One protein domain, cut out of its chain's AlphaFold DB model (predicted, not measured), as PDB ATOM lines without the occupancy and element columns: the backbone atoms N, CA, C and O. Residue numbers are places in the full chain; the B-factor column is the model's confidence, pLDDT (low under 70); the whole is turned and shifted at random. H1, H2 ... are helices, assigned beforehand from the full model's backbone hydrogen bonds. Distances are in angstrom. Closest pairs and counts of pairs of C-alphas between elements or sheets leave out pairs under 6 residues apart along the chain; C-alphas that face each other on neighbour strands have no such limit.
ATOM      1  N   SER A  28     129.542 103.971  90.035       64.50
ATOM      2  CA  SER A  28     130.055 103.182  88.911       64.50
ATOM      3  C   SER A  28     129.695 103.755  87.533       64.50
ATOM      4  O   SER A  28     130.520 103.708  86.626       64.50
ATOM      5  N   ARG A  29     128.493 104.327  87.355       70.94
ATOM      6  CA  ARG A  29     128.070 104.903  86.063       70.94
ATOM      7  C   ARG A  29     128.769 106.235  85.791       70.94
ATOM      8  O   ARG A  29     129.191 106.486  84.669       70.94
ATOM      9  N   ILE A  30     128.938 107.042  86.838       72.25
ATOM     10  CA  ILE A  30     129.711 108.295  86.820       72.25
ATOM     11  C   ILE A  30     131.172 107.994  86.474       72.25
ATOM     12  O   ILE A  30     131.750 108.655  85.617       72.25
ATOM     13  N   GLN A  31     131.758 106.956  87.080       70.31
ATOM     14  CA  GLN A  31     133.122 106.526  86.776       70.31
ATOM     15  C   GLN A  31     133.272 106.078  85.319       70.31
ATOM     16  O   GLN A  31     134.228 106.474  84.661       70.31
ATOM     17  N   GLN A  32     132.335 105.276  84.805       74.31
ATOM     18  CA  GLN A  32     132.358 104.854  83.403       74.31
ATOM     19  C   GLN A  32     132.248 106.043  82.448       74.31
ATOM     20  O   GLN A  32     133.039 106.126  81.516       74.31
ATOM     21  N   ALA A  33     131.331 106.977  82.711       76.50
ATOM     22  CA  ALA A  33     131.181 108.192  81.915       76.50
ATOM     23  C   ALA A  33     132.445 109.067  81.947       76.50
ATOM     24  O   ALA A  33     132.855 109.594  80.920       76.50
ATOM     25  N   LEU A  34     133.109 109.173  83.103       73.56
ATOM     26  CA  LEU A  34     134.381 109.887  83.232       73.56
ATOM     27  C   LEU A  34     135.499 109.211  82.421       73.56
ATOM     28  O   LEU A  34     136.274 109.891  81.756       73.56
ATOM     29  N   VAL A  35     135.605 107.881  82.479       74.88
ATOM     30  CA  VAL A  35     136.621 107.128  81.721       74.88
ATOM     31  C   VAL A  35     136.388 107.253  80.218       74.88
ATOM     32  O   VAL A  35     137.344 107.470  79.475       74.88
ATOM     33  N   ASP A  36     135.134 107.144  79.787       81.81
ATOM     34  CA  ASP A  36     134.720 107.340  78.399       81.81
ATOM     35  C   ASP A  36     135.066 108.756  77.922       81.81
ATOM     36  O   ASP A  36     135.768 108.917  76.927       81.81
ATOM     37  N   PHE A  37     134.731 109.768  78.728       82.56
ATOM     38  CA  PHE A  37     135.116 111.155  78.493       82.56
ATOM     39  C   PHE A  37     136.633 111.316  78.342       82.56
ATOM     40  O   PHE A  37     137.085 111.899  77.371       82.56
ATOM     41  N   ILE A  38     137.461 110.769  79.234       80.00
ATOM     42  CA  ILE A  38     138.927 110.896  79.119       80.00
ATOM     43  C   ILE A  38     139.462 110.245  77.829       80.00
ATOM     44  O   ILE A  38     140.483 110.687  77.291       80.00
ATOM     45  N   MET A  39     138.814 109.179  77.347       77.19
ATOM     46  CA  MET A  39     139.219 108.477  76.129       77.19
ATOM     47  C   MET A  39     138.768 109.171  74.842       77.19
ATOM     48  O   MET A  39     139.557 109.210  73.895       77.19
ATOM     49  N   ASP A  40     137.537 109.680  74.806       81.38
ATOM     50  CA  ASP A  40     136.918 110.251  73.605       81.38
ATOM     51  C   ASP A  40     137.098 111.775  73.509       81.38
ATOM     52  O   ASP A  40     137.247 112.320  72.416       81.38
ATOM     53  N   PHE A  41     137.179 112.474  74.648       82.12
ATOM     54  CA  PHE A  41     137.256 113.930  74.678       82.12
ATOM     55  C   PHE A  41     138.531 114.447  74.015       82.12
ATOM     56  O   PHE A  41     139.664 114.233  74.466       82.12
ATOM     57  N   HIS A  42     138.317 115.221  72.959       81.31
ATOM     58  CA  HIS A  42     139.340 115.952  72.242       81.31
ATOM     59  C   HIS A  42     138.949 117.431  72.167       81.31
ATOM     60  O   HIS A  42     137.819 117.782  71.819       81.31
ATOM     61  N   LEU A  43     139.899 118.321  72.437       81.06
ATOM     62  CA  LEU A  43     139.699 119.758  72.283       81.06
ATOM     63  C   LEU A  43     140.473 120.213  71.051       81.06
ATOM     64  O   LEU A  43     141.674 119.986  70.975       81.06
ATOM     65  N   ASP A  44     139.795 120.815  70.073       80.69
ATOM     66  CA  ASP A  44     140.444 121.327  68.854       80.69
ATOM     67  C   ASP A  44     141.243 120.251  68.073       80.69
ATOM     68  O   ASP A  44     142.336 120.497  67.579       80.69
ATOM     69  N   ASN A  45     140.714 119.019  67.977       79.38
ATOM     70  CA  ASN A  45     141.412 117.822  67.448       79.38
ATOM     71  C   ASN A  45     142.639 117.355  68.262       79.38
ATOM     72  O   ASN A  45     143.389 116.484  67.816       79.38
ATOM     73  N   ILE A  46     142.840 117.882  69.469       78.38
ATOM     74  CA  ILE A  46     143.956 117.526  70.344       78.38
ATOM     75  C   ILE A  46     143.437 116.703  71.525       78.38
ATOM     76  O   ILE A  46     142.585 117.136  72.304       78.38
ATOM     77  N   PHE A  47     143.995 115.505  71.693       83.81
ATOM     78  CA  PHE A  47     143.707 114.622  72.823       83.81
ATOM     79  C   PHE A  47     144.527 115.032  74.052       83.81
ATOM     80  O   PHE A  47     145.477 114.343  74.432       83.81
ATOM     81  N   ILE A  48     144.168 116.163  74.667       82.94
ATOM     82  CA  ILE A  48     144.918 116.763  75.783       82.94
ATOM     83  C   ILE A  48     145.095 115.798  76.963       82.94
ATOM     84  O   ILE A  48     146.196 115.672  77.491       82.94
ATOM     85  N   TYR A  49     144.059 115.039  77.328       83.06
ATOM     86  CA  TYR A  49     144.127 114.104  78.453       83.06
ATOM     87  C   TYR A  49     144.939 112.858  78.119       83.06
ATOM     88  O   TYR A  49     145.694 112.360  78.946       83.06
ATOM     89  N   ARG A  50     144.844 112.372  76.881       78.00
ATOM     90  CA  ARG A  50     145.601 111.203  76.424       78.00
ATOM     91  C   ARG A  50     147.096 111.493  76.343       78.00
ATOM     92  O   ARG A  50     147.906 110.618  76.654       78.00
ATOM     93  N   ASP A  51     147.450 112.697  75.907       81.25
ATOM     94  CA  ASP A  51     148.835 113.153  75.873       81.25
ATOM     95  C   ASP A  51     149.361 113.401  77.289       81.25
ATOM     96  O   ASP A  51     150.425 112.897  77.642       81.25
ATOM     97  N   GLN A  52     148.538 114.007  78.153       78.25
ATOM     98  CA  GLN A  52     148.852 114.165  79.569       78.25
ATOM     99  C   GLN A  52     149.092 112.812  80.252       78.25
ATOM    100  O   GLN A  52     150.108 112.670  80.916       78.25
ATOM    101  N   ILE A  53     148.252 111.786  80.043       78.62
ATOM    102  CA  ILE A  53     148.481 110.423  80.573       78.62
ATOM    103  C   ILE A  53     149.837 109.881  80.112       78.62
ATOM    104  O   ILE A  53     150.584 109.316  80.910       78.62
ATOM    105  N   ARG A  54     150.162 110.024  78.821       80.50
ATOM    106  CA  ARG A  54     151.432 109.535  78.261       80.50
ATOM    107  C   ARG A  54     152.629 110.228  78.898       80.50
ATOM    108  O   ARG A  54     153.592 109.550  79.254       80.50
ATOM    109  N   GLU A  55     152.553 111.543  79.058       78.19
ATOM    110  CA  GLU A  55     153.582 112.332  79.727       78.19
ATOM    111  C   GLU A  55     153.697 111.935  81.205       78.19
ATOM    112  O   GLU A  55     154.793 111.659  81.691       78.19
ATOM    113  N   ASN A  56     152.567 111.772  81.895       68.19
ATOM    114  CA  ASN A  56     152.526 111.444  83.316       68.19
ATOM    115  C   ASN A  56     153.029 110.025  83.635       68.19
ATOM    116  O   ASN A  56     153.756 109.821  84.613       68.19
ATOM    117  N   VAL A  57     152.769 109.058  82.752       73.56
ATOM    118  CA  VAL A  57     153.396 107.726  82.801       73.56
ATOM    119  C   VAL A  57     154.920 107.831  82.672       73.56
ATOM    120  O   VAL A  57     155.644 107.124  83.374       73.56
ATOM    121  N   LEU A  58     155.424 108.742  81.833       73.25
ATOM    122  CA  LEU A  58     156.860 108.962  81.653       73.25
ATOM    123  C   LEU A  58     157.514 109.552  82.914       73.25
ATOM    124  O   LEU A  58     158.610 109.133  83.289       73.25
ATOM    125  N   VAL A  59     156.820 110.461  83.610       72.50
ATOM    126  CA  VAL A  59     157.275 111.036  84.891       72.50
ATOM    127  C   VAL A  59     156.924 110.183  86.123       72.50
ATOM    128  O   VAL A  59     157.162 110.615  87.249       72.50
ATOM    129  N   LYS A  60     156.420 108.947  85.942       68.62
ATOM    130  CA  LYS A  60     155.961 108.025  87.013       68.62
ATOM    131  C   LYS A  60     154.870 108.605  87.920       68.62
ATOM    132  O   LYS A  60     154.644 108.110  89.027       68.62
ATOM    133  N   GLN A  61     154.186 109.640  87.460       59.19
ATOM    134  CA  GLN A  61     153.100 110.268  88.183       59.19
ATOM    135  C   GLN A  61     151.789 109.803  87.563       59.19
ATOM    136  O   GLN A  61     151.391 110.266  86.510       59.19
ATOM    137  N   HIS A  62     151.107 108.851  88.189       64.44
ATOM    138  CA  HIS A  62     149.873 108.270  87.643       64.44
ATOM    139  C   HIS A  62     148.630 109.094  88.015       64.44
ATOM    140  O   HIS A  62     147.659 108.551  88.539       64.44
ATOM    141  N   TYR A  63     148.676 110.410  87.809       63.22
ATOM    142  CA  TYR A  63     147.511 111.287  87.963       63.22
ATOM    143  C   TYR A  63     147.161 111.951  86.635       63.22
ATOM    144  O   TYR A  63     148.027 112.133  85.789       63.22
ATOM    145  N   CYS A  64     145.904 112.323  86.445       67.94
ATOM    146  CA  CYS A  64     145.505 113.207  85.359       67.94
ATOM    147  C   CYS A  64     144.636 114.293  85.949       67.94
ATOM    148  O   CYS A  64     143.742 114.003  86.744       67.94
ATOM    149  N   ASP A  65     144.964 115.525  85.597       71.75
ATOM    150  CA  ASP A  65     144.211 116.688  86.012       71.75
ATOM    151  C   ASP A  65     143.172 116.970  84.936       71.75
ATOM    152  O   ASP A  65     143.508 117.149  83.760       71.75
ATOM    153  N   ILE A  66     141.908 116.908  85.340       74.06
ATOM    154  CA  ILE A  66     140.767 117.065  84.453       74.06
ATOM    155  C   ILE A  66     140.066 118.356  84.830       74.06
ATOM    156  O   ILE A  66     139.671 118.538  85.981       74.06
ATOM    157  N   ASP A  67     139.901 119.238  83.851       80.44
ATOM    158  CA  ASP A  67     139.247 120.515  84.089       80.44
ATOM    159  C   ASP A  67     137.728 120.327  84.148       80.44
ATOM    160  O   ASP A  67     137.117 119.740  83.244       80.44
ATOM    161  N   ILE A  68     137.107 120.846  85.209       77.94
ATOM    162  CA  ILE A  68     135.654 120.781  85.395       77.94
ATOM    163  C   ILE A  68     134.941 121.501  84.244       77.94
ATOM    164  O   ILE A  68     133.881 121.046  83.830       77.94
ATOM    165  N   ALA A  69     135.517 122.556  83.656       82.06
ATOM    166  CA  ALA A  69     134.918 123.241  82.510       82.06
ATOM    167  C   ALA A  69     134.766 122.317  81.291       82.06
ATOM    168  O   ALA A  69     133.775 122.410  80.565       82.06
ATOM    169  N   HIS A  70     135.708 121.390  81.087       82.12
ATOM    170  CA  HIS A  70     135.616 120.400  80.014       82.12
ATOM    171  C   HIS A  70     134.561 119.331  80.311       82.12
ATOM    172  O   HIS A  70     133.844 118.935  79.394       82.12
ATOM    173  N   LEU A  71     134.418 118.914  81.577       79.25
ATOM    174  CA  LEU A  71     133.305 118.051  81.977       79.25
ATOM    175  C   LEU A  71     131.964 118.745  81.766       79.25
ATOM    176  O   LEU A  71     131.094 118.137  81.170       79.25
ATOM    177  N   ILE A  72     131.800 120.002  82.199       83.44
ATOM    178  CA  ILE A  72     130.552 120.765  82.008       83.44
ATOM    179  C   ILE A  72     130.207 120.823  80.518       83.44
ATOM    180  O   ILE A  72     129.065 120.607  80.136       83.44
ATOM    181  N   SER A  73     131.202 121.070  79.664       83.25
ATOM    182  CA  SER A  73     130.984 121.167  78.221       83.25
ATOM    183  C   SER A  73     130.601 119.841  77.549       83.25
ATOM    184  O   SER A  73     130.090 119.882  76.431       83.25
ATOM    185  N   TYR A  74     130.874 118.695  78.178       80.56
ATOM    186  CA  TYR A  74     130.519 117.366  77.668       80.56
ATOM    187  C   TYR A  74     129.246 116.824  78.323       80.56
ATOM    188  O   TYR A  74     128.340 116.372  77.629       80.56
ATOM    189  N   ASP A  75     129.172 116.899  79.651       78.56
ATOM    190  CA  ASP A  75     128.062 116.435  80.471       78.56
ATOM    191  C   ASP A  75     127.934 117.298  81.748       78.56
ATOM    192  O   ASP A  75     128.633 117.122  82.754       78.56
ATOM    193  N   GLU A  76     127.023 118.273  81.696       81.88
ATOM    194  CA  GLU A  76     126.755 119.205  82.800       81.88
ATOM    195  C   GLU A  76     126.263 118.486  84.067       81.88
ATOM    196  O   GLU A  76     126.562 118.915  85.185       81.88
ATOM    197  N   GLU A  77     125.533 117.376  83.918       80.00
ATOM    198  CA  GLU A  77     125.020 116.589  85.041       80.00
ATOM    199  C   GLU A  77     126.166 115.884  85.780       80.00
ATOM    200  O   GLU A  77     126.238 115.930  87.015       80.00
ATOM    201  N   LEU A  78     127.099 115.293  85.030       75.25
ATOM    202  CA  LEU A  78     128.315 114.675  85.548       75.25
ATOM    203  C   LEU A  78     129.188 115.699  86.277       75.25
ATOM    204  O   LEU A  78     129.665 115.433  87.382       75.25
ATOM    205  N   ALA A  79     129.360 116.885  85.692       80.31
ATOM    206  CA  ALA A  79     130.137 117.960  86.293       80.31
ATOM    207  C   ALA A  79     129.507 118.490  87.584       80.31
ATOM    208  O   ALA A  79     130.208 118.715  88.575       80.31
ATOM    209  N   ASN A  80     128.184 118.661  87.599       78.38
ATOM    210  CA  ASN A  80     127.461 119.088  88.789       78.38
ATOM    211  C   ASN A  80     127.586 118.033  89.899       78.38
ATOM    212  O   ASN A  80     127.919 118.375  91.030       78.38
ATOM    213  N   LYS A  81     127.447 116.740  89.573       72.69
ATOM    214  CA  LYS A  81     127.687 115.630  90.514       72.69
ATOM    215  C   LYS A  81     129.116 115.620  91.066       72.69
ATOM    216  O   LYS A  81     129.289 115.475  92.273       72.69
ATOM    217  N   LEU A  82     130.122 115.824  90.213       71.38
ATOM    218  CA  LEU A  82     131.528 115.900  90.625       71.38
ATOM    219  C   LEU A  82     131.813 117.115  91.518       71.38
ATOM    220  O   LEU A  82     132.592 117.022  92.461       71.38
ATOM    221  N   THR A  83     131.163 118.244  91.237       69.69
ATOM    222  CA  THR A  83     131.290 119.483  92.017       69.69
ATOM    223  C   THR A  83     130.580 119.379  93.366       69.69
ATOM    224  O   THR A  83     131.057 119.935  94.354       69.69
ATOM    225  N   GLN A  84     129.449 118.671  93.422       69.00
ATOM    226  CA  GLN A  84     128.713 118.445  94.664       69.00
ATOM    227  C   GLN A  84     129.425 117.461  95.597       69.00
ATOM    228  O   GLN A  84     129.379 117.671  96.807       69.00
ATOM    229  N   ASP A  85     130.104 116.441  95.058       57.28
ATOM    230  CA  ASP A  85     130.799 115.430  95.862       57.28
ATOM    231  C   ASP A  85     132.204 115.073  95.319       57.28
ATOM    232  O   ASP A  85     132.470 113.950  94.879       57.28
ATOM    233  N   PRO A  86     133.160 116.023  95.346       54.53
ATOM    234  CA  PRO A  86     134.525 115.758  94.886       54.53
ATOM    235  C   PRO A  86     135.260 114.787  95.826       54.53
ATOM    236  O   PRO A  86     136.205 114.113  95.416       54.53
ATOM    237  N   GLY A  87     134.831 114.703  97.090       50.81
ATOM    238  CA  GLY A  87     135.444 113.877  98.131       50.81
ATOM    239  C   GLY A  87     135.220 112.375  97.959       50.81
ATOM    240  O   GLY A  87     136.100 111.609  98.344       50.81
ATOM    241  N   ASP A  88     134.103 111.957  97.356       47.75
ATOM    242  CA  ASP A  88     133.779 110.541  97.119       47.75
ATOM    243  C   ASP A  88     134.380 110.012  95.799       47.75
ATOM    244  O   ASP A  88     134.770 108.847  95.689       47.75
ATOM    245  N   ILE A  89     134.585 110.894  94.811       52.66
ATOM    246  CA  ILE A  89     135.091 110.522  93.478       52.66
ATOM    247  C   ILE A  89     136.630 110.462  93.428       52.66
ATOM    248  O   ILE A  89     137.192 109.609  92.737       52.66
ATOM    249  N   ILE A  90     137.342 111.285  94.212       49.75
ATOM    250  CA  ILE A  90     138.818 111.250  94.302       49.75
ATOM    251  C   ILE A  90     139.347 109.879  94.796       49.75
ATOM    252  O   ILE A  90     140.287 109.350  94.188       49.75
ATOM    253  N   PRO A  91     138.773 109.246  95.843       43.56
ATOM    254  CA  PRO A  91     139.094 107.871  96.212       43.56
ATOM    255  C   PRO A  91     138.699 106.860  95.136       43.56
ATOM    256  O   PRO A  91     139.443 105.908  94.926       43.56
ATOM    257  N   LEU A  92     137.578 107.062  94.431       46.28
ATOM    258  CA  LEU A  92     137.060 106.114  93.440       46.28
ATOM    259  C   LEU A  92     137.976 105.991  92.207       46.28
ATOM    260  O   LEU A  92     138.165 104.891  91.690       46.28
ATOM    261  N   VAL A  93     138.597 107.093  91.766       39.34
ATOM    262  CA  VAL A  93     139.634 107.076  90.713       39.34
ATOM    263  C   VAL A  93     140.942 106.473  91.242       39.34
ATOM    264  O   VAL A  93     141.620 105.721  90.540       39.34
ATOM    265  N   ARG A  94     141.290 106.742  92.509       39.72
ATOM    266  CA  ARG A  94     142.509 106.219  93.149       39.72
ATOM    267  C   ARG A  94     142.440 104.721  93.477       39.72
ATOM    268  O   ARG A  94     143.486 104.082  93.556       39.72
ATOM    269  N   LEU A  95     141.252 104.139  93.641       33.94
ATOM    270  CA  LEU A  95     141.094 102.750  94.090       33.94
ATOM    271  C   LEU A  95     141.348 101.689  92.998       33.94
ATOM    272  O   LEU A  95     141.356 100.503  93.312       33.94
ATOM    273  N   SER A  96     141.576 102.076  91.736       36.19
ATOM    274  CA  SER A  96     141.786 101.115  90.633       36.19
ATOM    275  C   SER A  96     143.256 100.846  90.272       36.19
ATOM    276  O   SER A  96     143.545 100.067  89.366       36.19
TER     277      SER A  96
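AT A GLANCE: This is residues 28 to 96 of the 104 residues of the protein "MCM_N domain-containing protein" of Amniculicola lignicola CBS 123094 (UniProt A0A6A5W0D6). H1 runs across beside the short hairpin of H3 and H4, H5 lies near H1 and H4, and H2 is set off to one side. The printed part has 69 residues with five named helices, H1 to H5, and is all helix. It is compact, with a radius of gyration of the C-alphas of 12.1 A, and spans 32 by 29 by 17 A.

HOW THE PARTS SIT: H1, residues 28 to 40, touches H2, residues 48 to 58, with residues 38 to 39 alone, about perpendicular at 87 degrees; their closest C-alphas, Ile 38 and Tyr 49, are 6.1 A apart. H3, residues 68 to 74, and H4, residues 76 to 84, form a hairpin at 25 degrees; their closest C-alphas, Ile 72 and Ala 79, are 5.1 A apart. H5, residues 86 to 94, touches no helix. Every O i to N i+4 pair is within hydrogen-bond range in H1 to H4, 3 of 5 in H5.

IN THESE COORDINATES: H1, 18.2 A long, begins at C-alpha 28 (130.055, 103.182, 88.911); H5 ends at C-alpha 94 (142.509, 106.219, 93.149).

THE WHOLE: The printed part has no cut and no long link. pLDDT is under 70 at residues 28, 56, 60 to 64 and 83 to 96.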